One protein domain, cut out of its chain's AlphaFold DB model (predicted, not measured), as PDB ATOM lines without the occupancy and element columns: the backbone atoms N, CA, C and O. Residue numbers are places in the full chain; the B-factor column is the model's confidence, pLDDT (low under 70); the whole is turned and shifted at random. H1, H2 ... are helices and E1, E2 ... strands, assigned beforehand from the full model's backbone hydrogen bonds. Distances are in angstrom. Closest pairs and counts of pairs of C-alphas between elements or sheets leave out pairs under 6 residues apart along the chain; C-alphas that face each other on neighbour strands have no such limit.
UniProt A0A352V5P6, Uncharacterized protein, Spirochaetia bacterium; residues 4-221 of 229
ATOM      1  N   SER A   4     -44.029  35.012 -24.359       64.81
ATOM      2  CA  SER A   4     -42.940  35.323 -25.295       64.81
ATOM      3  C   SER A   4     -42.704  36.828 -25.445       64.81
ATOM      4  O   SER A   4     -41.573  37.296 -25.334       64.81
ATOM      5  N   ASP A   5     -43.778  37.600 -25.617       68.62
ATOM      6  CA  ASP A   5     -43.719  39.038 -25.890       68.62
ATOM      7  C   ASP A   5     -43.146  39.800 -24.691       68.62
ATOM      8  O   ASP A   5     -42.346  40.717 -24.853       68.62
ATOM      9  N   LYS A   6     -43.505  39.391 -23.466       69.19
ATOM     10  CA  LYS A   6     -42.968  39.988 -22.233       69.19
ATOM     11  C   LYS A   6     -41.467  39.746 -22.085       69.19
ATOM     12  O   LYS A   6     -40.748  40.656 -21.681       69.19
ATOM     13  N   THR A   7     -40.998  38.547 -22.434       69.31
ATOM     14  CA  THR A   7     -39.565  38.219 -22.399       69.31
ATOM     15  C   THR A   7     -38.798  39.067 -23.407       69.31
ATOM     16  O   THR A   7     -37.798  39.688 -23.060       69.31
ATOM     17  N   LEU A   8     -39.297  39.152 -24.642       74.50
ATOM     18  CA  LEU A   8     -38.685  39.960 -25.697       74.50
ATOM     19  C   LEU A   8     -38.670  41.454 -25.348       74.50
ATOM     20  O   LEU A   8     -37.673  42.122 -25.609       74.50
ATOM     21  N   LEU A   9     -39.719  41.971 -24.699       77.25
ATOM     22  CA  LEU A   9     -39.754  43.350 -24.202       77.25
ATOM     23  C   LEU A   9     -38.683  43.616 -23.138       77.25
ATOM     24  O   LEU A   9     -38.022  44.650 -23.195       77.25
ATOM     25  N   ALA A  10     -38.481  42.696 -22.192       75.94
ATOM     26  CA  ALA A  10     -37.434  42.838 -21.181       75.94
ATOM     27  C   ALA A  10     -36.026  42.783 -21.808       75.94
ATOM     28  O   ALA A  10     -35.154  43.577 -21.456       75.94
ATOM     29  N   LEU A  11     -35.816  41.906 -22.799       79.25
ATOM     30  CA  LEU A  11     -34.571  41.865 -23.574       79.25
ATOM     31  C   LEU A  11     -34.339  43.161 -24.362       79.25
ATOM     32  O   LEU A  11     -33.213  43.656 -24.402       79.25
ATOM     33  N   ASP A  12     -35.386  43.738 -24.951       83.00
ATOM     34  CA  ASP A  12     -35.306  45.013 -25.668       83.00
ATOM     35  C   ASP A  12     -34.991  46.192 -24.726       83.00
ATOM     36  O   ASP A  12     -34.232  47.092 -25.089       83.00
ATOM     37  N   GLN A  13     -35.498  46.174 -23.489       84.31
ATOM     38  CA  GLN A  13     -35.144  47.168 -22.469       84.31
ATOM     39  C   GLN A  13     -33.659  47.108 -22.106       84.31
ATOM     40  O   GLN A  13     -32.992  48.143 -22.128       84.31
ATOM     41  N   VAL A  14     -33.123  45.911 -21.843       85.94
ATOM     42  CA  VAL A  14     -31.687  45.740 -21.564       85.94
ATOM     43  C   VAL A  14     -30.855  46.162 -22.775       85.94
ATOM     44  O   VAL A  14     -29.911  46.930 -22.628       85.94
ATOM     45  N   LYS A  15     -31.250  45.755 -23.988       88.00
ATOM     46  CA  LYS A  15     -30.594  46.148 -25.246       88.00
ATOM     47  C   LYS A  15     -30.466  47.668 -25.399       88.00
ATOM     48  O   LYS A  15     -29.444  48.136 -25.899       88.00
ATOM     49  N   LYS A  16     -31.504  48.424 -25.027       87.69
ATOM     50  CA  LYS A  16     -31.537  49.895 -25.125       87.69
ATOM     51  C   LYS A  16     -30.646  50.587 -24.096       87.69
ATOM     52  O   LYS A  16     -30.175  51.682 -24.374       87.69
ATOM     53  N   GLN A  17     -30.452  49.979 -22.928       89.75
ATOM     54  CA  GLN A  17     -29.651  50.540 -21.836       89.75
ATOM     55  C   GLN A  17     -28.177  50.120 -21.908       89.75
ATOM     56  O   GLN A  17     -27.311  50.836 -21.416       89.75
ATOM     57  N   ASP A  18     -27.888  48.957 -22.495       92.62
ATOM     58  CA  ASP A  18     -26.547  48.387 -22.492       92.62
ATOM     59  C   ASP A  18     -25.719  48.798 -23.718       92.62
ATOM     60  O   ASP A  18     -25.758  48.178 -24.791       92.62
ATOM     61  N   GLU A  19     -24.915  49.842 -23.526       93.56
ATOM     62  CA  GLU A  19     -23.915  50.301 -24.494       93.56
ATOM     63  C   GLU A  19     -22.758  49.301 -24.678       93.56
ATOM     64  O   GLU A  19     -22.122  49.299 -25.730       93.56
ATOM     65  N   ASN A  20     -22.517  48.407 -23.708       95.62
ATOM     66  CA  ASN A  20     -21.435  47.412 -23.752       95.62
ATOM     67  C   ASN A  20     -21.835  46.140 -24.512       95.62
ATOM     68  O   ASN A  20     -20.977  45.347 -24.904       95.62
ATOM     69  N   MET A  21     -23.135  45.931 -24.738       96.56
ATOM     70  CA  MET A  21     -23.641  44.782 -25.482       96.56
ATOM     71  C   MET A  21     -23.238  44.881 -26.955       96.56
ATOM     72  O   MET A  21     -23.717  45.753 -27.682       96.56
ATOM     73  N   ILE A  22     -22.428  43.935 -27.413       97.56
ATOM     74  CA  ILE A  22     -21.969  43.824 -28.802       97.56
ATOM     75  C   ILE A  22     -22.974  43.017 -29.618       97.56
ATOM     76  O   ILE A  22     -23.413  43.449 -30.684       97.56
ATOM     77  N   ALA A  23     -23.380  41.862 -29.092       97.56
ATOM     78  CA  ALA A  23     -24.359  40.994 -29.725       97.56
ATOM     79  C   ALA A  23     -25.240  40.307 -28.683       97.56
ATOM     80  O   ALA A  23     -24.817  40.038 -27.561       97.56
ATOM     81  N   CYS A  24     -26.477  40.004 -29.053       95.19
ATOM     82  CA  CYS A  24     -27.384  39.231 -28.217       95.19
ATOM     83  C   CYS A  24     -28.316  38.432 -29.114       95.19
ATOM     84  O   CYS A  24     -28.918  38.991 -30.032       95.19
ATOM     85  N   PHE A  25     -28.435  37.135 -28.856       94.12
ATOM     86  CA  PHE A  25     -29.273  36.249 -29.650       94.12
ATOM     87  C   PHE A  25     -29.814  35.098 -28.806       94.12
ATOM     88  O   PHE A  25     -29.140  34.590 -27.906       94.12
ATOM     89  N   ALA A  26     -31.046  34.699 -29.105       91.38
ATOM     90  CA  ALA A  26     -31.672  33.519 -28.533       91.38
ATOM     91  C   ALA A  26     -31.506  32.318 -29.471       91.38
ATOM     92  O   ALA A  26     -31.362  32.470 -30.685       91.38
ATOM     93  N   PHE A  27     -31.534  31.118 -28.904       90.38
ATOM     94  CA  PHE A  27     -31.498  29.849 -29.624       90.38
ATOM     95  C   PHE A  27     -32.329  28.800 -28.873       90.38
ATOM     96  O   PHE A  27     -32.846  29.042 -27.784       90.38
ATOM     97  N   GLY A  28     -32.461  27.606 -29.453       83.62
ATOM     98  CA  GLY A  28     -33.130  26.487 -28.780       83.62
ATOM     99  C   GLY A  28     -34.596  26.331 -29.178       83.62
ATOM    100  O   GLY A  28     -35.002  26.776 -30.246       83.62
ATOM    101  N   SER A  29     -35.367  25.636 -28.340       77.31
ATOM    102  CA  SER A  29     -36.774  25.304 -28.617       77.31
ATOM    103  C   SER A  29     -37.694  26.526 -28.656       77.31
ATOM    104  O   SER A  29     -38.742  26.456 -29.288       77.31
ATOM    105  N   PHE A  30     -37.305  27.633 -28.014       77.75
ATOM    106  CA  PHE A  30     -38.012  28.909 -28.130       77.75
ATOM    107  C   PHE A  30     -37.990  29.460 -29.561       77.75
ATOM    108  O   PHE A  30     -39.003  29.955 -30.033       77.75
ATOM    109  N   VAL A  31     -36.851  29.350 -30.254       81.88
ATOM    110  CA  VAL A  31     -36.683  29.898 -31.611       81.88
ATOM    111  C   VAL A  31     -37.341  29.008 -32.657       81.88
ATOM    112  O   VAL A  31     -38.011  29.507 -33.545       81.88
ATOM    113  N   THR A  32     -37.195  27.688 -32.532       78.31
ATOM    114  CA  THR A  32     -37.729  26.742 -33.524       78.31
ATOM    115  C   THR A  32     -39.215  26.419 -33.320       78.31
ATOM    116  O   THR A  32     -39.730  25.524 -33.981       78.31
ATOM    117  N   GLU A  33     -39.872  27.033 -32.326       68.94
ATOM    118  CA  GLU A  33     -41.247  26.738 -31.876       68.94
ATOM    119  C   GLU A  33     -41.510  25.255 -31.520       68.94
ATOM    120  O   GLU A  33     -42.641  24.821 -31.290       68.94
ATOM    121  N   GLU A  34     -40.452  24.451 -31.389       66.06
ATOM    122  CA  GLU A  34     -40.529  23.040 -31.020       66.06
ATOM    123  C   GLU A  34     -40.644  22.907 -29.501       66.06
ATOM    124  O   GLU A  34     -39.702  22.502 -28.804       66.06
ATOM    125  N   THR A  35     -41.802  23.279 -28.967       61.78
ATOM    126  CA  THR A  35     -42.067  23.198 -27.532       61.78
ATOM    127  C   THR A  35     -42.740  21.865 -27.209       61.78
ATOM    128  O   THR A  35     -43.800  21.539 -27.738       61.78
ATOM    129  N   SER A  36     -42.102  21.062 -26.356       62.50
ATOM    130  CA  SER A  36     -42.744  19.930 -25.687       62.50
ATOM    131  C   SER A  36     -42.952  20.326 -24.230       62.50
ATOM    132  O   SER A  36     -41.972  20.721 -23.598       62.50
ATOM    133  N   PRO A  37     -44.163  20.189 -23.661       64.44
ATOM    134  CA  PRO A  37     -44.397  20.465 -22.242       64.44
ATOM    135  C   PRO A  37     -43.660  19.480 -21.321       64.44
ATOM    136  O   PRO A  37     -43.599  19.691 -20.113       64.44
ATOM    137  N   LYS A  38     -43.113  18.392 -21.884       74.38
ATOM    138  CA  LYS A  38     -42.338  17.376 -21.172       74.38
ATOM    139  C   LYS A  38     -40.916  17.296 -21.708       74.38
ATOM    140  O   LYS A  38     -40.720  17.129 -22.917       74.38
ATOM    141  N   ASN A  39     -39.940  17.355 -20.810       77.06
ATOM    142  CA  ASN A  39     -38.525  17.193 -21.125       77.06
ATOM    143  C   ASN A  39     -37.820  16.360 -20.043       77.06
ATOM    144  O   ASN A  39     -38.342  16.190 -18.940       77.06
ATOM    145  N   TYR A  40     -36.641  15.825 -20.357       84.69
ATOM    146  CA  TYR A  40     -35.872  15.008 -19.425       84.69
ATOM    147  C   TYR A  40     -34.821  15.823 -18.672       84.69
ATOM    148  O   TYR A  40     -33.960  16.467 -19.274       84.69
ATOM    149  N   ARG A  41     -34.832  15.701 -17.346       83.75
ATOM    150  CA  ARG A  41     -33.754  16.134 -16.456       83.75
ATOM    151  C   ARG A  41     -32.676  15.054 -16.402       83.75
ATOM    152  O   ARG A  41     -32.965  13.932 -16.000       83.75
ATOM    153  N   GLU A  42     -31.445  15.395 -16.773       89.12
ATOM    154  CA  GLU A  42     -30.305  14.465 -16.762       89.12
ATOM    155  C   GLU A  42     -29.552  14.534 -15.424       89.12
ATOM    156  O   GLU A  42     -29.077  15.591 -15.012       89.12
ATOM    157  N   ILE A  43     -29.382  13.393 -14.766       88.88
ATOM    158  CA  ILE A  43     -28.512  13.209 -13.606       88.88
ATOM    159  C   ILE A  43     -27.383  12.285 -14.038       88.88
ATOM    160  O   ILE A  43     -27.624  11.126 -14.367       88.88
ATOM    161  N   ARG A  44     -26.154  12.796 -14.045       91.12
ATOM    162  CA  ARG A  44     -24.960  12.006 -14.354       91.12
ATOM    163  C   ARG A  44     -24.332  11.529 -13.059       91.12
ATOM    164  O   ARG A  44     -24.073  12.346 -12.176       91.12
ATOM    165  N   ILE A  45     -24.090  10.231 -12.972       90.44
ATOM    166  CA  ILE A  45     -23.524   9.579 -11.797       90.44
ATOM    167  C   ILE A  45     -22.091   9.169 -12.116       90.44
ATOM    168  O   ILE A  45     -21.831   8.531 -13.138       90.44
ATOM    169  N   PHE A  46     -21.182   9.558 -11.231       90.94
ATOM    170  CA  PHE A  46     -19.759   9.270 -11.287       90.94
ATOM    171  C   PHE A  46     -19.309   8.584  -9.996       90.94
ATOM    172  O   PHE A  46     -19.905   8.811  -8.944       90.94
ATOM    173  N   ASP A  47     -18.251   7.787 -10.094       88.31
ATOM    174  CA  ASP A  47     -17.458   7.278  -8.975       88.31
ATOM    175  C   ASP A  47     -16.035   7.844  -9.095       88.31
ATOM    176  O   ASP A  47     -15.222   7.378  -9.906       88.31
ATOM    177  N   GLY A  48     -15.781   8.947  -8.386       86.56
ATOM    178  CA  GLY A  48     -14.622   9.799  -8.634       86.56
ATOM    179  C   GLY A  48     -14.676  10.383 -10.048       86.56
ATOM    180  O   GLY A  48     -15.653  11.032 -10.431       86.56
ATOM    181  N   ASP A  49     -13.643  10.119 -10.849       85.69
ATOM    182  CA  ASP A  49     -13.584  10.536 -12.259       85.69
ATOM    183  C   ASP A  49     -14.254   9.534 -13.217       85.69
ATOM    184  O   ASP A  49     -14.416   9.811 -14.408       85.69
ATOM    185  N   ASN A  50     -14.692   8.375 -12.718       88.56
ATOM    186  CA  ASN A  50     -15.279   7.333 -13.552       88.56
ATOM    187  C   ASN A  50     -16.764   7.596 -13.790       88.56
ATOM    188  O   ASN A  50     -17.568   7.575 -12.862       88.56
ATOM    189  N   PHE A  51     -17.150   7.801 -15.048       91.62
ATOM    190  CA  PHE A  51     -18.561   7.867 -15.424       91.62
ATOM    191  C   PHE A  51     -19.236   6.495 -15.285       91.62
ATOM    192  O   PHE A  51     -18.740   5.501 -15.816       91.62
ATOM    193  N   ILE A  52     -20.393   6.462 -14.617       92.12
ATOM    194  CA  ILE A  52     -21.158   5.237 -14.357       92.12
ATOM    195  C   ILE A  52     -22.400   5.179 -15.254       92.12
ATOM    196  O   ILE A  52     -22.496   4.319 -16.132       92.12
ATOM    197  N   ILE A  53     -23.342   6.107 -15.055       94.38
ATOM    198  CA  ILE A  53     -24.603   6.184 -15.806       94.38
ATOM    199  C   ILE A  53     -25.103   7.626 -15.939       94.38
ATOM    200  O   ILE A  53     -24.771   8.498 -15.132       94.38
ATOM    201  N   SER A  54     -26.008   7.848 -16.891       94.25
ATOM    202  CA  SER A  54     -26.919   8.996 -16.886       94.25
ATOM    203  C   SER A  54     -28.355   8.527 -16.685       94.25
ATOM    204  O   SER A  54     -28.869   7.732 -17.473       94.25
ATOM    205  N   LYS A  55     -29.023   9.059 -15.661       93.88
ATOM    206  CA  LYS A  55     -30.457   8.886 -15.410       93.88
ATOM    207  C   LYS A  55     -31.219  10.103 -15.931       93.88
ATOM    208  O   LYS A  55     -30.914  11.232 -15.561       93.88
ATOM    209  N   PHE A  56     -32.228   9.876 -16.756       92.00
ATOM    210  CA  PHE A  56     -33.103  10.900 -17.316       92.00
ATOM    211  C   PHE A  56     -34.475  10.770 -16.682       92.00
ATOM    212  O   PHE A  56     -35.145   9.771 -16.914       92.00
ATOM    213  N   ASN A  57     -34.907  11.773 -15.924       89.56
ATOM    214  CA  ASN A  57     -36.239  11.799 -15.323       89.56
ATOM    215  C   ASN A  57     -37.147  12.721 -16.131       89.56
ATOM    216  O   ASN A  57     -36.775  13.869 -16.392       89.56
ATOM    217  N   LEU A  58     -38.314  12.231 -16.536       88.38
ATOM    218  CA  LEU A  58     -39.303  13.027 -17.248       88.38
ATOM    219  C   LEU A  58     -39.866  14.094 -16.308       88.38
ATOM    220  O   LEU A  58     -40.225  13.822 -15.166       88.38
ATOM    221  N   THR A  59     -39.931  15.327 -16.788       81.06
ATOM    222  CA  THR A  59     -40.363  16.484 -16.007       81.06
ATOM    223  C   THR A  59     -41.232  17.388 -16.869       81.06
ATOM    224  O   THR A  59     -40.989  17.527 -18.070       81.06
ATOM    225  N   ASN A  60     -42.251  17.995 -16.261       73.38
ATOM    226  CA  ASN A  60     -43.034  19.033 -16.923       73.38
ATOM    227  C   ASN A  60     -42.238  20.334 -16.859       73.38
ATOM    228  O   ASN A  60     -42.019  20.864 -15.770       73.38
ATOM    229  N   ILE A  61     -41.774  20.816 -18.007       67.62
ATOM    230  CA  ILE A  61     -40.937  22.011 -18.096       67.62
ATOM    231  C   ILE A  61     -41.436  22.840 -19.271       67.62
ATOM    232  O   ILE A  61     -41.599  22.331 -20.380       67.62
ATOM    233  N   TYR A  62     -41.712  24.117 -19.010       64.69
ATOM    234  CA  TYR A  62     -41.998  25.087 -20.061       64.69
ATOM    235  C   TYR A  62     -40.750  25.307 -20.915       64.69
ATOM    236  O   TYR A  62     -39.651  25.239 -20.382       64.69
ATOM    237  N   PRO A  63     -40.883  25.579 -22.221       61.91
ATOM    238  CA  PRO A  63     -39.729  25.723 -23.099       61.91
ATOM    239  C   PRO A  63     -38.727  26.745 -22.550       61.91
ATOM    240  O   PRO A  63     -39.101  27.882 -22.246       61.91
ATOM    241  N   ASP A  64     -37.475  26.295 -22.442       74.94
ATOM    242  CA  ASP A  64     -36.334  27.107 -22.036       74.94
ATOM    243  C   ASP A  64     -36.003  28.110 -23.154       74.94
ATOM    244  O   ASP A  64     -35.952  27.768 -24.343       74.94
ATOM    245  N   ILE A  65     -35.774  29.360 -22.768       80.88
ATOM    246  CA  ILE A  65     -35.228  30.413 -23.614       80.88
ATOM    247  C   ILE A  65     -33.741  30.486 -23.293       80.88
ATOM    248  O   ILE A  65     -33.340  30.973 -22.234       80.88
ATOM    249  N   ASP A  66     -32.918  29.989 -24.206       87.69
ATOM    250  CA  ASP A  66     -31.474  30.081 -24.074       87.69
ATOM    251  C   ASP A  66     -30.953  31.287 -24.855       87.69
ATOM    252  O   ASP A  66     -31.227  31.449 -26.046       87.69
ATOM    253  N   ILE A  67     -30.183  32.135 -24.179       91.50
ATOM    254  CA  ILE A  67     -29.661  33.391 -24.712       91.50
ATOM    255  C   ILE A  67     -28.143  33.406 -24.558       91.50
ATOM    256  O   ILE A  67     -27.596  33.016 -23.519       91.50
ATOM    257  N   ILE A  68     -27.458  33.878 -25.596       96.00
ATOM    258  CA  ILE A  68     -26.055  34.288 -25.532       96.00
ATOM    259  C   ILE A  68     -26.000  35.800 -25.717       96.00
ATOM    260  O   ILE A  68     -26.555  36.345 -26.673       96.00
ATOM    261  N   CYS A  69     -25.308  36.464 -24.797       96.94
ATOM    262  CA  CYS A  69     -25.017  37.884 -24.860       96.94
ATOM    263  C   CYS A  69     -23.501  38.090 -24.855       96.94
ATOM    264  O   CYS A  69     -22.808  37.658 -23.935       96.94
ATOM    265  N   VAL A  70     -22.995  38.733 -25.903       98.12
ATOM    266  CA  VAL A  70     -21.590  39.102 -26.066       98.12
ATOM    267  C   VAL A  70     -21.430  40.553 -25.638       98.12
ATOM    268  O   VAL A  70     -22.120  41.427 -26.168       98.12
ATOM    269  N   SER A  71     -20.530  40.810 -24.694       97.94
ATOM    270  CA  SER A  71     -20.330  42.136 -24.108       97.94
ATOM    271  C   SER A  71     -18.852  42.515 -24.018       97.94
ATOM    272  O   SER A  71     -17.982  41.653 -23.868       97.94
ATOM    273  N   SER A  72     -18.558  43.812 -24.103       97.69
ATOM    274  CA  SER A  72     -17.250  44.364 -23.737       97.69
ATOM    275  C   SER A  72     -17.061  44.468 -22.216       97.69
ATOM    276  O   SER A  72     -15.923  44.508 -21.755       97.69
ATOM    277  N   ASP A  73     -18.150  44.446 -21.437       97.69
ATOM    278  CA  ASP A  73     -18.167  44.474 -19.970       97.69
ATOM    279  C   ASP A  73     -19.253  43.511 -19.430       97.69
ATOM    280  O   ASP A  73     -20.389  43.922 -19.156       97.69
ATOM    281  N   PRO A  74     -18.938  42.203 -19.307       97.44
ATOM    282  CA  PRO A  74     -19.908  41.187 -18.897       97.44
ATOM    283  C   PRO A  74     -20.582  41.457 -17.548       97.44
ATOM    284  O   PRO A  74     -21.754  41.123 -17.387       97.44
ATOM    285  N   GLU A  75     -19.877  42.069 -16.594       97.06
ATOM    286  CA  GLU A  75     -20.402  42.355 -15.252       97.06
ATOM    287  C   GLU A  75     -21.450  43.472 -15.270       97.06
ATOM    288  O   GLU A  75     -22.491  43.378 -14.611       97.06
ATOM    289  N   LYS A  76     -21.235  44.527 -16.068       95.69
ATOM    290  CA  LYS A  76     -22.259  45.566 -16.251       95.69
ATOM    291  C   LYS A  76     -23.484  45.023 -16.976       95.69
ATOM    292  O   LYS A  76     -24.606  45.254 -16.526       95.69
ATOM    293  N   THR A  77     -23.279  44.264 -18.049       95.31
ATOM    294  CA  THR A  77     -24.371  43.626 -18.795       95.31
ATOM    295  C   THR A  77     -25.181  42.678 -17.907       95.31
ATOM    296  O   THR A  77     -26.411  42.732 -17.897       95.31
ATOM    297  N   SER A  78     -24.517  41.832 -17.110       93.62
ATOM    298  CA  SER A  78     -25.191  40.904 -16.194       93.62
ATOM    299  C   SER A  78     -25.972  41.640 -15.097       93.62
ATOM    300  O   SER A  78     -27.090  41.244 -14.754       93.62
ATOM    301  N   SER A  79     -25.428  42.749 -14.590       92.75
ATOM    302  CA  SER A  79     -26.096  43.613 -13.614       92.75
ATOM    303  C   SER A  79     -27.368  44.239 -14.187       92.75
ATOM    304  O   SER A  79     -28.402  44.226 -13.521       92.75
ATOM    305  N   LEU A  80     -27.334  44.716 -15.437       91.62
ATOM    306  CA  LEU A  80     -28.517  45.246 -16.124       91.62
ATOM    307  C   LEU A  80     -29.594  44.176 -16.322       91.62
ATOM    308  O   LEU A  80     -30.774  44.455 -16.096       91.62
ATOM    309  N   PHE A  81     -29.213  42.945 -16.680       89.75
ATOM    310  CA  PHE A  81     -30.161  41.828 -16.741       89.75
ATOM    311  C   PHE A  81     -30.817  41.567 -15.383       89.75
ATOM    312  O   PHE A  81     -32.038  41.488 -15.315       89.75
ATOM    313  N   ASN A  82     -30.044  41.516 -14.295       87.56
ATOM    314  CA  ASN A  82     -30.588  41.316 -12.948       87.56
ATOM    315  C   ASN A  82     -31.496  42.459 -12.464       87.56
ATOM    316  O   ASN A  82     -32.365  42.222 -11.636       87.56
ATOM    317  N   GLN A  83     -31.300  43.689 -12.944       85.44
ATOM    318  CA  GLN A  83     -32.161  44.826 -12.595       85.44
ATOM    319  C   GLN A  83     -33.491  44.810 -13.359       85.44
ATOM    320  O   GLN A  83     -34.524  45.177 -12.803       85.44
ATOM    321  N   ASN A  84     -33.460  44.399 -14.631       80.81
ATOM    322  CA  ASN A  84     -34.605  44.496 -15.539       80.81
ATOM    323  C   ASN A  84     -35.394  43.177 -15.676       80.81
ATOM    324  O   ASN A  84     -36.566  43.203 -16.045       80.81
ATOM    325  N   ILE A  85     -34.789  42.025 -15.367       76.81
ATOM    326  CA  ILE A  85     -35.412  40.699 -15.458       76.81
ATOM    327  C   ILE A  85     -35.491  40.085 -14.058       76.81
ATOM    328  O   ILE A  85     -34.563  39.434 -13.590       76.81
ATOM    329  N   ASN A  86     -36.635  40.283 -13.401       64.50
ATOM    330  CA  ASN A  86     -36.905  39.706 -12.078       64.50
ATOM    331  C   ASN A  86     -37.781  38.448 -12.142       64.50
ATOM    332  O   ASN A  86     -37.613  37.556 -11.320       64.50
ATOM    333  N   ASP A  87     -38.665  38.358 -13.137       61.09
ATOM    334  CA  ASP A  87     -39.508  37.191 -13.388       61.09
ATOM    335  C   ASP A  87     -39.826  37.091 -14.878       61.09
ATOM    336  O   ASP A  87     -40.344  38.031 -15.487       61.09
ATOM    337  N   VAL A  88     -39.553  35.927 -15.466       60.62
ATOM    338  CA  VAL A  88     -40.003  35.601 -16.819       60.62
ATOM    339  C   VAL A  88     -41.190  34.660 -16.685       60.62
ATOM    340  O   VAL A  88     -41.058  33.447 -16.559       60.62
ATOM    341  N   PHE A  89     -42.376  35.257 -16.603       54.78
ATOM    342  CA  PHE A  89     -43.624  34.551 -16.325       54.78
ATOM    343  C   PHE A  89     -43.823  33.362 -17.278       54.78
ATOM    344  O   PHE A  89     -44.009  33.555 -18.476       54.78
ATOM    345  N   GLY A  90     -43.808  32.141 -16.736       57.91
ATOM    346  CA  GLY A  90     -44.137  30.916 -17.471       57.91
ATOM    347  C   GLY A  90     -43.034  30.350 -18.373       57.91
ATOM    348  O   GLY A  90     -43.278  29.321 -18.992       57.91
ATOM    349  N   HIS A  91     -41.843  30.956 -18.436       66.44
ATOM    350  CA  HIS A  91     -40.696  30.422 -19.180       66.44
ATOM    351  C   HIS A  91     -39.433  30.428 -18.328       66.44
ATOM    352  O   HIS A  91     -39.197  31.346 -17.547       66.44
ATOM    353  N   PHE A  92     -38.593  29.419 -18.522       75.75
ATOM    354  CA  PHE A  92     -37.256  29.415 -17.954       75.75
ATOM    355  C   PHE A  92     -36.308  30.120 -18.911       75.75
ATOM    356  O   PHE A  92     -36.315  29.835 -20.104       75.75
ATOM    357  N   VAL A  93     -35.492  31.040 -18.410       80.50
ATOM    358  CA  VAL A  93     -34.525  31.772 -19.229       80.50
ATOM    359  C   VAL A  93     -33.129  31.534 -18.695       80.50
ATOM    360  O   VAL A  93     -32.846  31.826 -17.533       80.50
ATOM    361  N   THR A  94     -32.248  31.030 -19.553       87.38
ATOM    362  CA  THR A  94     -30.812  30.972 -19.284       87.38
ATOM    363  C   THR A  94     -30.115  32.016 -20.141       87.38
ATOM    364  O   THR A  94     -30.147  31.941 -21.366       87.38
ATOM    365  N   ILE A  95     -29.438  32.967 -19.503       90.31
ATOM    366  CA  ILE A  95     -28.638  33.986 -20.186       90.31
ATOM    367  C   ILE A  95     -27.169  33.702 -19.903       90.31
ATOM    368  O   ILE A  95     -26.738  33.659 -18.752       90.31
ATOM    369  N   ASN A  96     -26.397  33.490 -20.963       94.94
ATOM    370  CA  ASN A  96     -24.951  33.335 -20.899       94.94
ATOM    371  C   ASN A  96     -24.326  34.657 -21.351       94.94
ATOM    372  O   ASN A  96     -24.333  34.954 -22.546       94.94
ATOM    373  N   VAL A  97     -23.817  35.447 -20.405       97.06
ATOM    374  CA  VAL A  97     -23.093  36.689 -20.698       97.06
ATOM    375  C   VAL A  97     -21.604  36.367 -20.804       97.06
ATOM    376  O   VAL A  97     -21.014  35.802 -19.881       97.06
ATOM    377  N   ILE A  98     -21.010  36.679 -21.952       98.06
ATOM    378  CA  ILE A  98     -19.658  36.265 -22.338       98.06
ATOM    379  C   ILE A  98     -18.900  37.498 -22.826       98.06
ATOM    380  O   ILE A  98     -19.457  38.318 -23.561       98.06
ATOM    381  N   SER A  99     -17.629  37.641 -22.441       98.38
ATOM    382  CA  SER A  99     -16.807  38.713 -23.013       98.38
ATOM    383  C   SER A  99     -16.597  38.486 -24.510       98.38
ATOM    384  O   SER A  99     -16.498  37.340 -24.955       98.38
ATOM    385  N   GLN A 100     -16.462  39.559 -25.289       98.06
ATOM    386  CA  GLN A 100     -16.135  39.452 -26.714       98.06
ATOM    387  C   GLN A 100     -14.913  38.563 -26.962       98.06
ATOM    388  O   GLN A 100     -14.951  37.671 -27.803       98.06
ATOM    389  N   LYS A 101     -13.853  38.762 -26.174       97.75
ATOM    390  CA  LYS A 101     -12.608  38.000 -26.286       97.75
ATOM    391  C   LYS A 101     -12.839  36.497 -26.119       97.75
ATOM    392  O   LYS A 101     -12.360  35.722 -26.938       97.75
ATOM    393  N   ILE A 102     -13.562  36.093 -25.073       97.56
ATOM    394  CA  ILE A 102     -13.847  34.676 -24.795       97.56
ATOM    395  C   ILE A 102     -14.744  34.101 -25.891       97.56
ATOM    396  O   ILE A 102     -14.488  33.012 -26.391       97.56
ATOM    397  N   PHE A 103     -15.778  34.845 -26.295       98.25
ATOM    398  CA  PHE A 103     -16.689  34.427 -27.356       98.25
ATOM    399  C   PHE A 103     -15.932  34.130 -28.655       98.25
ATOM    400  O   PHE A 103     -16.107  33.062 -29.234       98.25
ATOM    401  N   GLU A 104     -15.043  35.029 -29.075       97.50
ATOM    402  CA  GLU A 104     -14.206  34.831 -30.260       97.50
ATOM    403  C   GLU A 104     -13.240  33.655 -30.068       97.50
ATOM    404  O   GLU A 104     -13.182  32.770 -30.916       97.50
ATOM    405  N   GLN A 105     -12.549  33.557 -28.928       96.50
ATOM    406  CA  GLN A 105     -11.663  32.423 -28.638       96.50
ATOM    407  C   GLN A 105     -12.378  31.073 -28.787       96.50
ATOM    408  O   GLN A 105     -11.881  30.201 -29.498       96.50
ATOM    409  N   GLU A 106     -13.567  30.930 -28.201       96.81
ATOM    410  CA  GLU A 106     -14.401  29.724 -28.277       96.81
ATOM    411  C   GLU A 106     -14.824  29.360 -29.705       96.81
ATOM    412  O   GLU A 106     -14.993  28.178 -30.027       96.81
ATOM    413  N   LEU A 107     -15.022  30.366 -30.559       96.94
ATOM    414  CA  LEU A 107     -15.390  30.199 -31.961       96.94
ATOM    415  C   LEU A 107     -14.223  29.712 -32.824       96.94
ATOM    416  O   LEU A 107     -14.454  28.961 -33.771       96.94
ATOM    417  N   PHE A 108     -12.988  30.088 -32.485       95.94
ATOM    418  CA  PHE A 108     -11.785  29.752 -33.254       95.94
ATOM    419  C   PHE A 108     -10.985  28.559 -32.700       95.94
ATOM    420  O   PHE A 108      -9.912  28.246 -33.216       95.94
ATOM    421  N   LEU A 109     -11.492  27.850 -31.684       93.06
ATOM    422  CA  LEU A 109     -10.866  26.615 -31.197       93.06
ATOM    423  C   LEU A 109     -10.786  25.542 -32.293       93.06
ATOM    424  O   LEU A 109     -11.695  25.394 -33.101       93.06
ATOM    425  N   ASN A 110      -9.759  24.691 -32.251       90.12
ATOM    426  CA  ASN A 110      -9.660  23.522 -33.143       90.12
ATOM    427  C   ASN A 110     -10.577  22.352 -32.730       90.12
ATOM    428  O   ASN A 110     -10.640  21.338 -33.420       90.12
ATOM    429  N   GLN A 111     -11.269  22.475 -31.596       91.25
ATOM    430  CA  GLN A 111     -12.212  21.489 -31.069       91.25
ATOM    431  C   GLN A 111     -13.633  22.071 -31.009       91.25
ATOM    432  O   GLN A 111     -13.792  23.297 -31.067       91.25
ATOM    433  N   PRO A 112     -14.672  21.230 -30.872       94.31
ATOM    434  CA  PRO A 112     -16.028  21.712 -30.667       94.31
ATOM    435  C   PRO A 112     -16.185  22.536 -29.399       94.31
ATOM    436  O   PRO A 112     -15.653  22.206 -28.352       94.31
ATOM    437  N   SER A 113     -16.993  23.585 -29.479       95.12
ATOM    438  CA  SER A 113     -17.482  24.331 -28.318       95.12
ATOM    439  C   SER A 113     -18.995  24.489 -28.424       95.12
ATOM    440  O   SER A 113     -19.576  24.350 -29.509       95.12
ATOM    441  N   ALA A 114     -19.675  24.751 -27.305       94.06
ATOM    442  CA  ALA A 114     -21.105  25.047 -27.352       94.06
ATOM    443  C   ALA A 114     -21.369  26.290 -28.214       94.06
ATOM    444  O   ALA A 114     -22.248  26.258 -29.071       94.06
ATOM    445  N   ILE A 115     -20.561  27.342 -28.039       96.50
ATOM    446  CA  ILE A 115     -20.700  28.618 -28.750       96.50
ATOM    447  C   ILE A 115     -20.554  28.435 -30.260       96.50
ATOM    448  O   ILE A 115     -21.437  28.847 -31.013       96.50
ATOM    449  N   LYS A 116     -19.499  27.742 -30.705       96.44
ATOM    450  CA  LYS A 116     -19.256  27.490 -32.129       96.44
ATOM    451  C   LYS A 116     -20.378  26.690 -32.771       96.44
ATOM    452  O   LYS A 116     -20.895  27.079 -33.815       96.44
ATOM    453  N   ARG A 117     -20.816  25.604 -32.130       94.75
ATOM    454  CA  ARG A 117     -21.913  24.785 -32.662       94.75
ATOM    455  C   ARG A 117     -23.234  25.541 -32.728       94.75
ATOM    456  O   ARG A 117     -23.988  25.341 -33.677       94.75
ATOM    457  N   ILE A 118     -23.519  26.386 -31.736       95.44
ATOM    458  CA  ILE A 118     -24.723  27.218 -31.737       95.44
ATOM    459  C   ILE A 118     -24.680  28.190 -32.916       95.44
ATOM    460  O   ILE A 118     -25.617  28.200 -33.705       95.44
ATOM    461  N   LEU A 119     -23.582  28.934 -33.087       96.81
ATOM    462  CA  LEU A 119     -23.452  29.907 -34.174       96.81
ATOM    463  C   LEU A 119     -23.568  29.264 -35.569       96.81
ATOM    464  O   LEU A 119     -24.230  29.804 -36.458       96.81
ATOM    465  N   LEU A 120     -22.920  28.112 -35.763       95.75
ATOM    466  CA  LEU A 120     -22.856  27.451 -37.065       95.75
ATOM    467  C   LEU A 120     -24.142  26.702 -37.429       95.75
ATOM    468  O   LEU A 120     -24.567  26.751 -38.581       95.75
ATOM    469  N   TYR A 121     -24.750  25.994 -36.474       95.00
ATOM    470  CA  TYR A 121     -25.713  24.931 -36.789       95.00
ATOM    471  C   TYR A 121     -27.084  25.074 -36.128       95.00
ATOM    472  O   TYR A 121     -27.932  24.193 -36.298       95.00
ATOM    473  N   ARG A 122     -27.315  26.119 -35.330       92.19
ATOM    474  CA  ARG A 122     -28.625  26.379 -34.721       92.19
ATOM    475  C   ARG A 122     -29.302  27.547 -35.421       92.19
ATOM    476  O   ARG A 122     -28.649  28.454 -35.923       92.19
ATOM    477  N   GLU A 123     -30.628  27.513 -35.415       91.69
ATOM    478  CA  GLU A 123     -31.431  28.683 -35.737       91.69
ATOM    479  C   GLU A 123     -31.304  29.706 -34.605       91.69
ATOM    480  O   GLU A 123     -31.368  29.341 -33.423       91.69
ATOM    481  N   LEU A 124     -31.076  30.967 -34.978       93.31
ATOM    482  CA  LEU A 124     -30.807  32.061 -34.054       93.31
ATOM    483  C   LEU A 124     -31.846  33.161 -34.254       93.31
ATOM    484  O   LEU A 124     -32.042  33.635 -35.369       93.31
ATOM    485  N   LEU A 125     -32.431  33.622 -33.154       91.62
ATOM    486  CA  LEU A 125     -33.187  34.867 -33.128       91.62
ATOM    487  C   LEU A 125     -32.252  35.983 -32.660       91.62
ATOM    488  O   LEU A 125     -31.934  36.078 -31.472       91.62
ATOM    489  N   ILE A 126     -31.781  36.807 -33.595       92.69
ATOM    490  CA  ILE A 126     -30.818  37.873 -33.307       92.69
ATOM    491  C   ILE A 126     -31.552  39.114 -32.790       92.69
ATOM    492  O   ILE A 126     -32.411  39.679 -33.459       92.69
ATOM    493  N   VAL A 127     -31.179  39.558 -31.591       90.56
ATOM    494  CA  VAL A 127     -31.731  40.745 -30.923       90.56
ATOM    495  C   VAL A 127     -30.843  41.974 -31.162       90.56
ATOM    496  O   VAL A 127     -31.346  43.087 -31.342       90.56
ATOM    497  N   LYS A 128     -29.516  41.787 -31.176       93.62
ATOM    498  CA  LYS A 128     -28.500  42.823 -31.449       93.62
ATOM    499  C   LYS A 128     -27.255  42.194 -32.083       93.62
ATOM    500  O   LYS A 128     -26.926  41.052 -31.770       93.62
ATOM    501  N   GLY A 129     -26.547  42.969 -32.907       95.88
ATOM    502  CA  GLY A 129     -25.227  42.600 -33.434       95.88
ATOM    503  C   GLY A 129     -25.259  41.693 -34.665       95.88
ATOM    504  O   GLY A 129     -24.358  40.879 -34.828       95.88
ATOM    505  N   GLU A 130     -26.279  41.805 -35.522       96.94
ATOM    506  CA  GLU A 130     -26.428  40.948 -36.708       96.94
ATOM    507  C   GLU A 130     -25.211  40.998 -37.640       96.94
ATOM    508  O   GLU A 130     -24.664  39.950 -37.967       96.94
ATOM    509  N   GLU A 131     -24.726  42.192 -37.991       97.69
ATOM    510  CA  GLU A 131     -23.543  42.346 -38.853       97.69
ATOM    511  C   GLU A 131     -22.290  41.696 -38.242       97.69
ATOM    512  O   GLU A 131     -21.541  41.004 -38.934       97.69
ATOM    513  N   TYR A 132     -22.088  41.864 -36.930       97.75
ATOM    514  CA  TYR A 132     -20.988  41.234 -36.194       97.75
ATOM    515  C   TYR A 132     -21.084  39.703 -36.256       97.75
ATOM    516  O   TYR A 132     -20.108  39.036 -36.604       97.75
ATOM    517  N   LEU A 133     -22.269  39.150 -35.978       98.06
ATOM    518  CA  LEU A 133     -22.514  37.707 -35.983       98.06
ATOM    519  C   LEU A 133     -22.394  37.098 -37.385       98.06
ATOM    520  O   LEU A 133     -21.831  36.014 -37.525       98.06
ATOM    521  N   GLN A 134     -22.886  37.776 -38.423       97.56
ATOM    522  CA  GLN A 134     -22.763  37.311 -39.806       97.56
ATOM    523  C   GLN A 134     -21.297  37.281 -40.247       97.56
ATOM    524  O   GLN A 134     -20.836  36.258 -40.755       97.56
ATOM    525  N   LYS A 135     -20.545  38.359 -39.983       97.69
ATOM    526  CA  LYS A 135     -19.119  38.435 -40.318       97.69
ATOM    527  C   LYS A 135     -18.333  37.302 -39.662       97.69
ATOM    528  O   LYS A 135     -17.629  36.566 -40.351       97.69
ATOM    529  N   ILE A 136     -18.465  37.147 -38.343       97.56
ATOM    530  CA  ILE A 136     -17.694  36.136 -37.616       97.56
ATOM    531  C   ILE A 136     -18.136  34.718 -37.983       97.56
ATOM    532  O   ILE A 136     -17.293  33.839 -38.123       97.56
ATOM    533  N   LYS A 137     -19.430  34.486 -38.245       97.56
ATOM    534  CA  LYS A 137     -19.917  33.189 -38.731       97.56
ATOM    535  C   LYS A 137     -19.223  32.784 -40.032       97.56
ATOM    536  O   LYS A 137     -18.727  31.665 -40.116       97.56
ATOM    537  N   THR A 138     -19.112  33.693 -41.002       97.44
ATOM    538  CA  THR A 138     -18.399  33.432 -42.264       97.44
ATOM    539  C   THR A 138     -16.916  33.109 -42.055       97.44
ATOM    540  O   THR A 138     -16.333  32.343 -42.820       97.44
ATOM    541  N   GLU A 139     -16.269  33.691 -41.045       97.56
ATOM    542  CA  GLU A 139     -14.877  33.373 -40.706       97.56
ATOM    543  C   GLU A 139     -14.758  31.987 -40.059       97.56
ATOM    544  O   GLU A 139     -13.905  31.193 -40.455       97.56
ATOM    545  N   VAL A 140     -15.654  31.666 -39.128       97.19
ATOM    546  CA  VAL A 140     -15.685  30.384 -38.410       97.19
ATOM    547  C   VAL A 140     -16.027  29.220 -39.344       97.19
ATOM    548  O   VAL A 140     -15.444  28.145 -39.222       97.19
ATOM    549  N   GLU A 141     -16.912  29.412 -40.324       96.62
ATOM    550  CA  GLU A 141     -17.251  28.387 -41.326       96.62
ATOM    551  C   GLU A 141     -16.026  27.892 -42.110       96.62
ATOM    552  O   GLU A 141     -15.971  26.723 -42.488       96.62
ATOM    553  N   LYS A 142     -15.010  28.744 -42.307       95.00
ATOM    554  CA  LYS A 142     -13.778  28.391 -43.038       95.00
ATOM    555  C   LYS A 142     -12.853  27.463 -42.255       95.00
ATOM    556  O   LYS A 142     -12.003  26.814 -42.858       95.00
ATOM    557  N   ILE A 143     -12.993  27.429 -40.933       94.00
ATOM    558  CA  ILE A 143     -12.140  26.644 -40.033       94.00
ATOM    559  C   ILE A 143     -12.905  25.536 -39.301       94.00
ATOM    560  O   ILE A 143     -12.304  24.783 -38.535       94.00
ATOM    561  N   ALA A 144     -14.223  25.438 -39.504       94.06
ATOM    562  CA  ALA A 144     -15.065  24.442 -38.862       94.06
ATOM    563  C   ALA A 144     -14.561  23.027 -39.185       94.06
ATOM    564  O   ALA A 144     -14.413  22.640 -40.347       94.06
ATOM    565  N   SER A 145     -14.297  22.243 -38.144       92.06
ATOM    566  CA  SER A 145     -13.792  20.884 -38.287       92.06
ATOM    567  C   SER A 145     -14.935  19.908 -38.600       92.06
ATOM    568  O   SER A 145     -16.078  20.125 -38.187       92.06
ATOM    569  N   PRO A 146     -14.655  18.759 -39.242       93.44
ATOM    570  CA  PRO A 146     -15.652  17.697 -39.387       93.44
ATOM    571  C   PRO A 146     -16.242  17.232 -38.045       93.44
ATOM    572  O   PRO A 146     -17.415  16.855 -37.978       93.44
ATOM    573  N   LEU A 147     -15.447  17.294 -36.971       94.25
ATOM    574  CA  LEU A 147     -15.858  16.912 -35.624       94.25
ATOM    575  C   LEU A 147     -16.946  17.840 -35.061       94.25
ATOM    576  O   LEU A 147     -17.840  17.358 -34.369       94.25
ATOM    577  N   ASP A 148     -16.936  19.133 -35.407       94.25
ATOM    578  CA  ASP A 148     -17.975  20.092 -35.003       94.25
ATOM    579  C   ASP A 148     -19.359  19.653 -35.502       94.25
ATOM    580  O   ASP A 148     -20.336  19.613 -34.742       94.25
ATOM    581  N   LEU A 149     -19.427  19.260 -36.779       94.38
ATOM    582  CA  LEU A 149     -20.655  18.798 -37.421       94.38
ATOM    583  C   LEU A 149     -21.099  17.432 -36.889       94.38
ATOM    584  O   LEU A 149     -22.287  17.237 -36.630       94.38
ATOM    585  N   VAL A 150     -20.169  16.484 -36.732       94.81
ATOM    586  CA  VAL A 150     -20.472  15.151 -36.182       94.81
ATOM    587  C   VAL A 150     -21.036  15.284 -34.772       94.81
ATOM    588  O   VAL A 150     -22.106  14.743 -34.487       94.81
ATOM    589  N   PHE A 151     -20.387  16.078 -33.919       94.38
ATOM    590  CA  PHE A 151     -20.840  16.289 -32.552       94.38
ATOM    591  C   PHE A 151     -22.208  16.984 -32.499       94.38
ATOM    592  O   PHE A 151     -23.071  16.601 -31.705       94.38
ATOM    593  N   GLN A 152     -22.470  17.951 -33.386       94.12
ATOM    594  CA  GLN A 152     -23.792  18.569 -33.484       94.12
ATOM    595  C   GLN A 152     -24.880  17.591 -33.947       94.12
ATOM    596  O   GLN A 152     -25.987  17.603 -33.401       94.12
ATOM    597  N   LYS A 153     -24.592  16.748 -34.945       95.00
ATOM    598  CA  LYS A 153     -25.529  15.720 -35.418       95.00
ATOM    599  C   LYS A 153     -25.869  14.739 -34.305       95.00
ATOM    600  O   LYS A 153     -27.041  14.430 -34.117       95.00
ATOM    601  N   GLU A 154     -24.875  14.320 -33.531       95.25
ATOM    602  CA  GLU A 154     -25.074  13.437 -32.383       95.25
ATOM    603  C   GLU A 154     -25.917  14.102 -31.282       95.25
ATOM    604  O   GLU A 154     -26.826  13.482 -30.730       95.25
ATOM    605  N   PHE A 155     -25.702  15.397 -31.020       90.88
ATOM    606  CA  PHE A 155     -26.528  16.170 -30.088       90.88
ATOM    607  C   PHE A 155     -27.997  16.243 -30.533       90.88
ATOM    608  O   PHE A 155     -28.904  16.046 -29.720       90.88
ATOM    609  N   ASN A 156     -28.240  16.490 -31.824       90.25
ATOM    610  CA  ASN A 156     -29.587  16.497 -32.398       90.25
ATOM    611  C   ASN A 156     -30.226  15.102 -32.343       90.25
ATOM    612  O   ASN A 156     -31.378  14.976 -31.932       90.25
ATOM    613  N   PHE A 157     -29.471  14.055 -32.688       93.38
ATOM    614  CA  PHE A 157     -29.941  12.673 -32.621       93.38
ATOM    615  C   PHE A 157     -30.350  12.293 -31.197       93.38
ATOM    616  O   PHE A 157     -31.455  11.800 -30.995       93.38
ATOM    617  N   ARG A 158     -29.529  12.611 -30.189       91.69
ATOM    618  CA  ARG A 158     -29.869  12.377 -28.780       91.69
ATOM    619  C   ARG A 158     -31.136  13.118 -28.353       91.69
ATOM    620  O   ARG A 158     -31.945  12.548 -27.622       91.69
ATOM    621  N   LYS A 159     -31.319  14.371 -28.790       87.69
ATOM    622  CA  LYS A 159     -32.535  15.151 -28.496       87.69
ATOM    623  C   LYS A 159     -33.775  14.443 -29.043       87.69
ATOM    624  O   LYS A 159     -34.725  14.236 -28.294       87.69
ATOM    625  N   GLU A 160     -33.752  14.032 -30.310       88.31
ATOM    626  CA  GLU A 160     -34.878  13.328 -30.935       88.31
ATOM    627  C   GLU A 160     -35.101  11.938 -30.333       88.31
ATOM    628  O   GLU A 160     -36.244  11.543 -30.100       88.31
ATOM    629  N   TYR A 161     -34.019  11.236 -29.989       89.81
ATOM    630  CA  TYR A 161     -34.078   9.954 -29.299       89.81
ATOM    631  C   TYR A 161     -34.823  10.091 -27.966       89.81
ATOM    632  O   TYR A 161     -35.796   9.381 -27.742       89.81
ATOM    633  N   LEU A 162     -34.464  11.064 -27.119       88.81
ATOM    634  CA  LEU A 162     -35.169  11.335 -25.858       88.81
ATOM    635  C   LEU A 162     -36.617  11.809 -26.083       88.81
ATOM    636  O   LEU A 162     -37.523  11.391 -25.365       88.81
ATOM    637  N   LYS A 163     -36.869  12.636 -27.103       85.12
ATOM    638  CA  LYS A 163     -38.218  13.113 -27.462       85.12
ATOM    639  C   LYS A 163     -39.157  11.969 -27.853       85.12
ATOM    640  O   LYS A 163     -40.364  12.073 -27.646       85.12
ATOM    641  N   LEU A 164     -38.636  10.870 -28.398       87.56
ATOM    642  CA  LEU A 164     -39.436   9.676 -28.672       87.56
ATOM    643  C   LEU A 164     -40.003   9.080 -27.376       87.56
ATOM    644  O   LEU A 164     -41.201   8.829 -27.299       87.56
ATOM    645  N   PHE A 165     -39.177   8.911 -26.343       88.88
ATOM    646  CA  PHE A 165     -39.613   8.357 -25.057       88.88
ATOM    647  C   PHE A 165     -40.596   9.268 -24.317       88.88
ATOM    648  O   PHE A 165     -41.536   8.770 -23.692       88.88
ATOM    649  N   SER A 166     -40.443  10.594 -24.429       84.62
ATOM    650  CA  SER A 166     -41.378  11.528 -23.791       84.62
ATOM    651  C   SER A 166     -42.779  11.454 -24.405       84.62
ATOM    652  O   SER A 166     -43.759  11.563 -23.668       84.62
ATOM    653  N   LYS A 167     -42.901  11.184 -25.717       85.12
ATOM    654  CA  LYS A 167     -44.197  10.926 -26.377       85.12
ATOM    655  C   LYS A 167     -44.913   9.703 -25.802       85.12
ATOM    656  O   LYS A 167     -46.138   9.697 -25.737       85.12
ATOM    657  N   TYR A 168     -44.157   8.701 -25.361       87.56
ATOM    658  CA  TYR A 168     -44.687   7.495 -24.722       87.56
ATOM    659  C   TYR A 168     -44.799   7.608 -23.194       87.56
ATOM    660  O   TYR A 168     -45.136   6.622 -22.547       87.56
ATOM    661  N   ASN A 169     -44.559   8.790 -22.611       86.69
ATOM    662  CA  ASN A 169     -44.600   9.031 -21.163       86.69
ATOM    663  C   ASN A 169     -43.701   8.083 -20.353       86.69
ATOM    664  O   ASN A 169     -44.077   7.632 -19.277       86.69
ATOM    665  N   ILE A 170     -42.511   7.769 -20.866       91.19
ATOM    666  CA  ILE A 170     -41.544   6.970 -20.115       91.19
ATOM    667  C   ILE A 170     -40.911   7.849 -19.033       91.19
ATOM    668  O   ILE A 170     -40.137   8.754 -19.339       91.19
ATOM    669  N   ASP A 171     -41.226   7.585 -17.767       89.94
ATOM    670  CA  ASP A 171     -40.821   8.455 -16.654       89.94
ATOM    671  C   ASP A 171     -39.311   8.478 -16.406       89.94
ATOM    672  O   ASP A 171     -38.764   9.486 -15.958       89.94
ATOM    673  N   THR A 172     -38.614   7.374 -16.674       93.12
ATOM    674  CA  THR A 172     -37.169   7.267 -16.454       93.12
ATOM    675  C   THR A 172     -36.485   6.501 -17.577       93.12
ATOM    676  O   THR A 172     -36.918   5.414 -17.947       93.12
ATOM    677  N   ILE A 173     -35.376   7.050 -18.076       94.06
ATOM    678  CA  ILE A 173     -34.453   6.380 -19.002       94.06
ATOM    679  C   ILE A 173     -33.083   6.333 -18.339       94.06
ATOM    680  O   ILE A 173     -32.664   7.303 -17.706       94.06
ATOM    681  N   ILE A 174     -32.373   5.223 -18.482       95.00
ATOM    682  CA  ILE A 174     -31.007   5.080 -17.986       95.00
ATOM    683  C   ILE A 174     -30.117   4.745 -19.175       95.00
ATOM    684  O   ILE A 174     -30.415   3.813 -19.914       95.00
ATOM    685  N   PHE A 175     -29.036   5.503 -19.340       95.31
ATOM    686  CA  PHE A 175     -27.941   5.145 -20.234       95.31
ATOM    687  C   PHE A 175     -26.720   4.766 -19.411       95.31
ATOM    688  O   PHE A 175     -26.213   5.566 -18.620       95.31
ATOM    689  N   SER A 176     -26.256   3.543 -19.621       93.81
ATOM    690  CA  SER A 176     -24.965   3.060 -19.163       93.81
ATOM    691  C   SER A 176     -23.823   3.636 -19.994       93.81
ATOM    692  O   SER A 176     -24.029   4.190 -21.077       93.81
ATOM    693  N   LYS A 177     -22.592   3.462 -19.506       92.94
ATOM    694  CA  LYS A 177     -21.380   3.698 -20.298       92.94
ATOM    695  C   LYS A 177     -21.446   3.026 -21.678       92.94
ATOM    696  O   LYS A 177     -21.208   3.701 -22.671       92.94
ATOM    697  N   ASN A 178     -21.821   1.747 -21.743       94.94
ATOM    698  CA  ASN A 178     -21.886   1.013 -23.011       94.94
ATOM    699  C   ASN A 178     -22.923   1.626 -23.966       94.94
ATOM    700  O   ASN A 178     -22.657   1.757 -25.158       94.94
ATOM    701  N   ASP A 179     -24.078   2.060 -23.450       94.88
ATOM    702  CA  ASP A 179     -25.095   2.729 -24.275       94.88
ATOM    703  C   ASP A 179     -24.543   4.017 -24.892       94.88
ATOM    704  O   ASP A 179     -24.753   4.288 -26.072       94.88
ATOM    705  N   TYR A 180     -23.797   4.797 -24.108       93.56
ATOM    706  CA  TYR A 180     -23.135   6.007 -24.581       93.56
ATOM    707  C   TYR A 180     -22.040   5.715 -25.607       93.56
ATOM    708  O   TYR A 180     -22.016   6.358 -26.650       93.56
ATOM    709  N   GLU A 181     -21.169   4.740 -25.358       94.12
ATOM    710  CA  GLU A 181     -20.103   4.360 -26.292       94.12
ATOM    711  C   GLU A 181     -20.654   3.887 -27.648       94.12
ATOM    712  O   GLU A 181     -20.038   4.147 -28.682       94.12
ATOM    713  N   HIS A 182     -21.829   3.250 -27.663       94.81
ATOM    714  CA  HIS A 182     -22.457   2.760 -28.890       94.81
ATOM    715  C   HIS A 182     -23.356   3.785 -29.594       94.81
ATOM    716  O   HIS A 182     -23.303   3.897 -30.818       94.81
ATOM    717  N   LEU A 183     -24.199   4.512 -28.856       94.12
ATOM    718  CA  LEU A 183     -25.214   5.401 -29.437       94.12
ATOM    719  C   LEU A 183     -24.736   6.849 -29.566       94.12
ATOM    720  O   LEU A 183     -25.150   7.551 -30.490       94.12
ATOM    721  N   PHE A 184     -23.899   7.306 -28.631       95.50
ATOM    722  CA  PHE A 184     -23.486   8.704 -28.509       95.50
ATOM    723  C   PHE A 184     -21.991   8.839 -28.132       95.50
ATOM    724  O   PHE A 184     -21.660   9.377 -27.063       95.50
ATOM    725  N   PRO A 185     -21.067   8.343 -28.977       95.38
ATOM    726  CA  PRO A 185     -19.651   8.247 -28.638       95.38
ATOM    727  C   PRO A 185     -18.974   9.604 -28.400       95.38
ATOM    728  O   PRO A 185     -18.124   9.712 -27.519       95.38
ATOM    729  N   ASN A 186     -19.334  10.667 -29.125       95.56
ATOM    730  CA  ASN A 186     -18.715  11.982 -28.919       95.56
ATOM    731  C   ASN A 186     -19.263  12.671 -27.663       95.56
ATOM    732  O   ASN A 186     -18.524  13.325 -26.928       95.56
ATOM    733  N   ILE A 187     -20.550  12.493 -27.366       93.75
ATOM    734  CA  ILE A 187     -21.162  12.931 -26.111       93.75
ATOM    735  C   ILE A 187     -20.531  12.190 -24.937       93.75
ATOM    736  O   ILE A 187     -20.297  12.820 -23.909       93.75
ATOM    737  N   TYR A 188     -20.212  10.904 -25.084       94.94
ATOM    738  CA  TYR A 188     -19.457  10.165 -24.078       94.94
ATOM    739  C   TYR A 188     -18.084  10.794 -23.827       94.94
ATOM    740  O   TYR A 188     -17.785  11.134 -22.683       94.94
ATOM    741  N   GLN A 189     -17.295  11.042 -24.885       95.50
ATOM    742  CA  GLN A 189     -15.990  11.709 -24.760       95.50
ATOM    743  C   GLN A 189     -16.110  13.088 -24.095       95.50
ATOM    744  O   GLN A 189     -15.270  13.451 -23.276       95.50
ATOM    745  N   PHE A 190     -17.178  13.835 -24.381       93.12
ATOM    746  CA  PHE A 190     -17.469  15.098 -23.702       93.12
ATOM    747  C   PHE A 190     -17.793  14.904 -22.211       93.12
ATOM    748  O   PHE A 190     -17.312  15.662 -21.373       93.12
ATOM    749  N   ILE A 191     -18.595  13.896 -21.854       91.12
ATOM    750  CA  ILE A 191     -18.981  13.612 -20.461       91.12
ATOM    751  C   ILE A 191     -17.761  13.282 -19.594       91.12
ATOM    752  O   ILE A 191     -17.708  13.736 -18.450       91.12
ATOM    753  N   ILE A 192     -16.804  12.524 -20.131       91.75
ATOM    754  CA  ILE A 192     -15.576  12.128 -19.425       91.75
ATOM    755  C   ILE A 192     -14.436  13.151 -19.559       91.75
ATOM    756  O   ILE A 192     -13.350  12.914 -19.046       91.75
ATOM    757  N   GLY A 193     -14.665  14.284 -20.234       89.69
ATOM    758  CA  GLY A 193     -13.699  15.387 -20.329       89.69
ATOM    759  C   GLY A 193     -12.627  15.251 -21.417       89.69
ATOM    760  O   GLY A 193     -11.749  16.102 -21.504       89.69
ATOM    761  N   ASN A 194     -12.706  14.238 -22.281       92.50
ATOM    762  CA  ASN A 194     -11.757  14.033 -23.384       92.50
ATOM    763  C   ASN A 194     -12.065  14.880 -24.627       92.50
ATOM    764  O   ASN A 194     -11.220  15.024 -25.509       92.50
ATOM    765  N   LEU A 195     -13.285  15.409 -24.725       91.75
ATOM    766  CA  LEU A 195     -13.719  16.276 -25.813       91.75
ATOM    767  C   LEU A 195     -14.226  17.598 -25.238       91.75
ATOM    768  O   LEU A 195     -15.160  17.606 -24.434       91.75
ATOM    769  N   TYR A 196     -13.657  18.720 -25.682       87.38
ATOM    770  CA  TYR A 196     -14.247  20.027 -25.413       87.38
ATOM    771  C   TYR A 196     -15.591  20.150 -26.146       87.38
ATOM    772  O   TYR A 196     -15.776  19.630 -27.246       87.38
ATOM    773  N   GLY A 197     -16.582  20.773 -25.514       86.25
ATOM    774  CA  GLY A 197     -17.940  20.808 -26.076       86.25
ATOM    775  C   GLY A 197     -18.989  21.529 -25.237       86.25
ATOM    776  O   GLY A 197     -20.141  21.672 -25.672       86.25
ATOM    777  N   GLY A 198     -18.587  21.965 -24.041       90.88
ATOM    778  CA  GLY A 198     -19.381  22.764 -23.126       90.88
ATOM    779  C   GLY A 198     -19.360  24.247 -23.477       90.88
ATOM    780  O   GLY A 198     -18.827  24.667 -24.501       90.88
ATOM    781  N   PHE A 199     -20.004  25.025 -22.617       93.19
ATOM    782  CA  PHE A 199     -19.853  26.473 -22.595       93.19
ATOM    783  C   PHE A 199     -18.590  26.843 -21.804       93.19
ATOM    784  O   PHE A 199     -18.286  26.121 -20.848       93.19
ATOM    785  N   PRO A 200     -17.940  27.977 -22.113       93.44
ATOM    786  CA  PRO A 200     -16.755  28.426 -21.388       93.44
ATOM    787  C   PRO A 200     -17.081  28.673 -19.906       93.44
ATOM    788  O   PRO A 200     -18.189  29.114 -19.568       93.44
ATOM    789  N   GLU A 201     -16.155  28.317 -19.014       90.12
ATOM    790  CA  GLU A 201     -16.362  28.343 -17.555       90.12
ATOM    791  C   GLU A 201     -16.459  29.759 -16.982       90.12
ATOM    792  O   GLU A 201     -17.195  29.988 -16.028       90.12
ATOM    793  N   ASP A 202     -15.770  30.709 -17.603       91.06
ATOM    794  CA  ASP A 202     -15.668  32.118 -17.217       91.06
ATOM    795  C   ASP A 202     -16.863  32.980 -17.661       91.06
ATOM    796  O   ASP A 202     -16.894  34.188 -17.413       91.06
ATOM    797  N   ARG A 203     -17.884  32.383 -18.287       94.69
ATOM    798  CA  ARG A 203     -19.135  33.092 -18.570       94.69
ATOM    799  C   ARG A 203     -19.910  33.384 -17.290       94.69
ATOM    800  O   ARG A 203     -20.024  32.543 -16.398       94.69
ATOM    801  N   ILE A 204     -20.620  34.504 -17.287       95.56
ATOM    802  CA  ILE A 204     -21.627  34.774 -16.266       95.56
ATOM    803  C   ILE A 204     -22.928  34.103 -16.708       95.56
ATOM    804  O   ILE A 204     -23.537  34.485 -17.710       95.56
ATOM    805  N   LYS A 205     -23.349  33.069 -15.975       92.31
ATOM    806  CA  LYS A 205     -24.604  32.353 -16.228       92.31
ATOM    807  C   LYS A 205     -25.710  32.879 -15.316       92.31
ATOM    808  O   LYS A 205     -25.660  32.683 -14.104       92.31
ATOM    809  N   LEU A 206     -26.746  33.455 -15.912       88.31
ATOM    810  CA  LEU A 206     -27.966  33.878 -15.231       88.31
ATOM    811  C   LEU A 206     -29.091  32.892 -15.554       88.31
ATOM    812  O   LEU A 206     -29.216  32.448 -16.697       88.31
ATOM    813  N   VAL A 207     -29.889  32.522 -14.553       84.44
ATOM    814  CA  VAL A 207     -31.018  31.593 -14.705       84.44
ATOM    815  C   VAL A 207     -32.239  32.187 -14.017       84.44
ATOM    816  O   VAL A 207     -32.160  32.558 -12.844       84.44
ATOM    817  N   TYR A 208     -33.358  32.252 -14.736       79.12
ATOM    818  CA  TYR A 208     -34.618  32.808 -14.252       79.12
ATOM    819  C   TYR A 208     -35.777  31.830 -14.489       79.12
ATOM    820  O   TYR A 208     -35.945  31.381 -15.622       79.12
ATOM    821  N   PRO A 209     -36.597  31.527 -13.465       74.88
ATOM    822  CA  PRO A 209     -36.322  31.736 -12.038       74.88
ATOM    823  C   PRO A 209     -35.071  30.959 -11.570       74.88
ATOM    824  O   PRO A 209     -34.677  29.971 -12.185       74.88
ATOM    825  N   LYS A 210     -34.442  31.397 -10.468       65.00
ATOM    826  CA  LYS A 210     -33.089  30.983 -10.018       65.00
ATOM    827  C   LYS A 210     -32.847  29.478  -9.802       65.00
ATOM    828  O   LYS A 210     -31.700  29.087  -9.597       65.00
ATOM    829  N   THR A 211     -33.861  28.614  -9.833       55.88
ATOM    830  CA  THR A 211     -33.705  27.196  -9.477       55.88
ATOM    831  C   THR A 211     -34.417  26.255 -10.441       55.88
ATOM    832  O   THR A 211     -35.643  26.245 -10.510       55.88
ATOM    833  N   MET A 212     -33.655  25.375 -11.098       54.59
ATOM    834  CA  MET A 212     -34.219  24.188 -11.761       54.59
ATOM    835  C   MET A 212     -33.409  22.900 -11.584       54.59
ATOM    836  O   MET A 212     -33.936  21.818 -11.827       54.59
ATOM    837  N   ASN A 213     -32.122  22.972 -11.223       58.22
ATOM    838  CA  ASN A 213     -31.231  21.805 -11.136       58.22
ATOM    839  C   ASN A 213     -31.327  20.833 -12.345       58.22
ATOM    840  O   ASN A 213     -31.153  19.627 -12.179       58.22
ATOM    841  N   LEU A 214     -31.588  21.342 -13.562       55.84
ATOM    842  CA  LEU A 214     -31.857  20.569 -14.794       55.84
ATOM    843  C   LEU A 214     -30.788  19.540 -15.175       55.84
ATOM    844  O   LEU A 214     -31.061  18.579 -15.896       55.84
ATOM    845  N   LYS A 215     -29.560  19.771 -14.722       66.69
ATOM    846  CA  LYS A 215     -28.461  18.826 -14.827       66.69
ATOM    847  C   LYS A 215     -27.786  18.747 -13.475       66.69
ATOM    848  O   LYS A 215     -27.426  19.781 -12.917       66.69
ATOM    849  N   ALA A 216     -27.632  17.536 -12.963       71.44
ATOM    850  CA  ALA A 216     -26.890  17.277 -11.741       71.44
ATOM    851  C   ALA A 216     -25.727  16.334 -12.050       71.44
ATOM    852  O   ALA A 216     -25.891  15.368 -12.799       71.44
ATOM    853  N   LYS A 217     -24.558  16.632 -11.482       77.81
ATOM    854  CA  LYS A 217     -23.432  15.703 -11.403       77.81
ATOM    855  C   LYS A 217     -23.397  15.188  -9.969       77.81
ATOM    856  O   LYS A 217     -23.254  15.990  -9.051       77.81
ATOM    857  N   LEU A 218     -23.580  13.884  -9.794       81.25
ATOM    858  CA  LEU A 218     -23.472  13.209  -8.507       81.25
ATOM    859  C   LEU A 218     -22.198  12.371  -8.516       81.25
ATOM    860  O   LEU A 218     -22.003  11.573  -9.429       81.25
ATOM    861  N   ASP A 219     -21.350  12.564  -7.515       79.12
ATOM    862  CA  ASP A 219     -20.152  11.761  -7.301       79.12
ATOM    863  C   ASP A 219     -20.373  10.901  -6.057       79.12
ATOM    864  O   ASP A 219     -20.362  11.417  -4.938       79.12
ATOM    865  N   ILE A 220     -20.635   9.609  -6.257       84.62
ATOM    866  CA  ILE A 220     -21.017   8.701  -5.168       84.62
ATOM    867  C   ILE A 220     -19.861   8.438  -4.201       84.62
ATOM    868  O   ILE A 220     -20.115   8.134  -3.041       84.62
ATOM    869  N   SER A 221     -18.613   8.642  -4.638       79.62
ATOM    870  CA  SER A 221     -17.428   8.536  -3.776       79.62
ATOM    871  C   SER A 221     -17.377   9.622  -2.694       79.62
ATOM    872  O   SER A 221     -16.676   9.476  -1.696       79.62
TER     873      SER A 221
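Overview. This is residues 4 to 221 of the 229 residues of an uncharacterized protein of Spirochaetia bacterium (UniProt A0A352V5P6). Two lobes, each with one sheet, stand side by side with a gap between the sheets. The larger lobe holds a twisted sheet, with H1 and H2 over one face and H3 standing up from the other; the smaller holds a second sheet with the long H6 and the hairpin of H7 and H8 beside it, and H4 bridges the lobes by touching H3, H5 and H6. The 218 printed residues include eight named helices and nine named strands, in the order H1 E1 E2 E3 E4 H2 E5 H3 H4 E6 H5 H6 E7 H7 H8 E8 E9. The sheets, E6 E1 E4 E5 E8 and E7 E3 E2 E9, are both mixed, as is the class, helices and strands. The whole is compact, with a radius of gyration of the C-alphas of 17.7 A and spans of 49 by 40 by 34 A.

Arrangement. H1, residues 4 to 17, lies over E1, residues 21 to 27, and E4, residues 65 to 71, at a height over the sheet of 9.9 A. E1 and E4 are antiparallel neighbours, with N 25 and O 68 3.0 A apart. E2, residues 38 to 47, and E3, residues 50 to 60, form a hairpin, with N 43 and O 55 2.8 A apart. H2, residues 74 to 84, touches H1 on the same face; their closest C-alphas, of Val 14 and Leu 80, are 6.3 A apart. E4, H2 and E5, residues 93 to 99, form a strand-helix-strand unit, parallel neighbour strands with a helix between, its crossover right-handed; N 96 and O 67 are 2.9 A apart. H3, residues 100 to 107, is on the opposite face. The hub H4, residues 114 to 121, touches H3, closest at C-alphas 107 and 116, 4.7 A. E6, residues 124 to 128, is antiparallel to its neighbour E1, with N 26 and O 125 2.9 A apart. E5, H3, H4 and E6 form a split unit, with E1 and E4 between its strands, also right-handed. H5, residues 130 to 141, touches H4 with residues 137 to 141 alone, closest at C-alphas 119 and 137, 6.6 A. H6, residues 146 to 167, at the smaller sheet's level, touches H4 with residues 148 to 152 alone, closest at C-alphas 117 and 152, 6.5 A. E7, residues 172 to 176, is antiparallel to its neighbour E3, with N 175 and O 54 2.9 A apart. H7, residues 177 to 183, and H8, residues 185 to 191, form a helical hairpin, closest at C-alphas 180 and 188, 5.6 A. Edge strand E8, residues 204 to 208, is antiparallel to E5, with N 95 and O 206 2.9 A apart; edge strand E9, residues 215 to 219, is parallel to E2, with N 44 and O 216 2.9 A apart. Every O i to N i+4 pair is within hydrogen-bond range in H1, H2, H3, H4, H5, H7 and H8, and 17 of 18 are in H6.

Along the chain. H1 begins at C-alpha 4, (-42.940, 35.323, -25.295), and E9 ends at C-alpha 219, (-20.152, 11.761, -7.301). From first to last C-alpha, H6 measures 32.1 A, E3 30.3 A, E2 29.5 A and H1 20.5 A.

Size, cuts and confidence. The C-alphas farthest apart, of Gln 17 and Asn 178, are 50.1 A apart. The printed part has no cut; the link from H8 to E8, residues 192 to 203, is long. The pLDDT is under 70 at residues 4 to 7, 33 to 37, 61 to 63, 86 to 91 and 210 to 215.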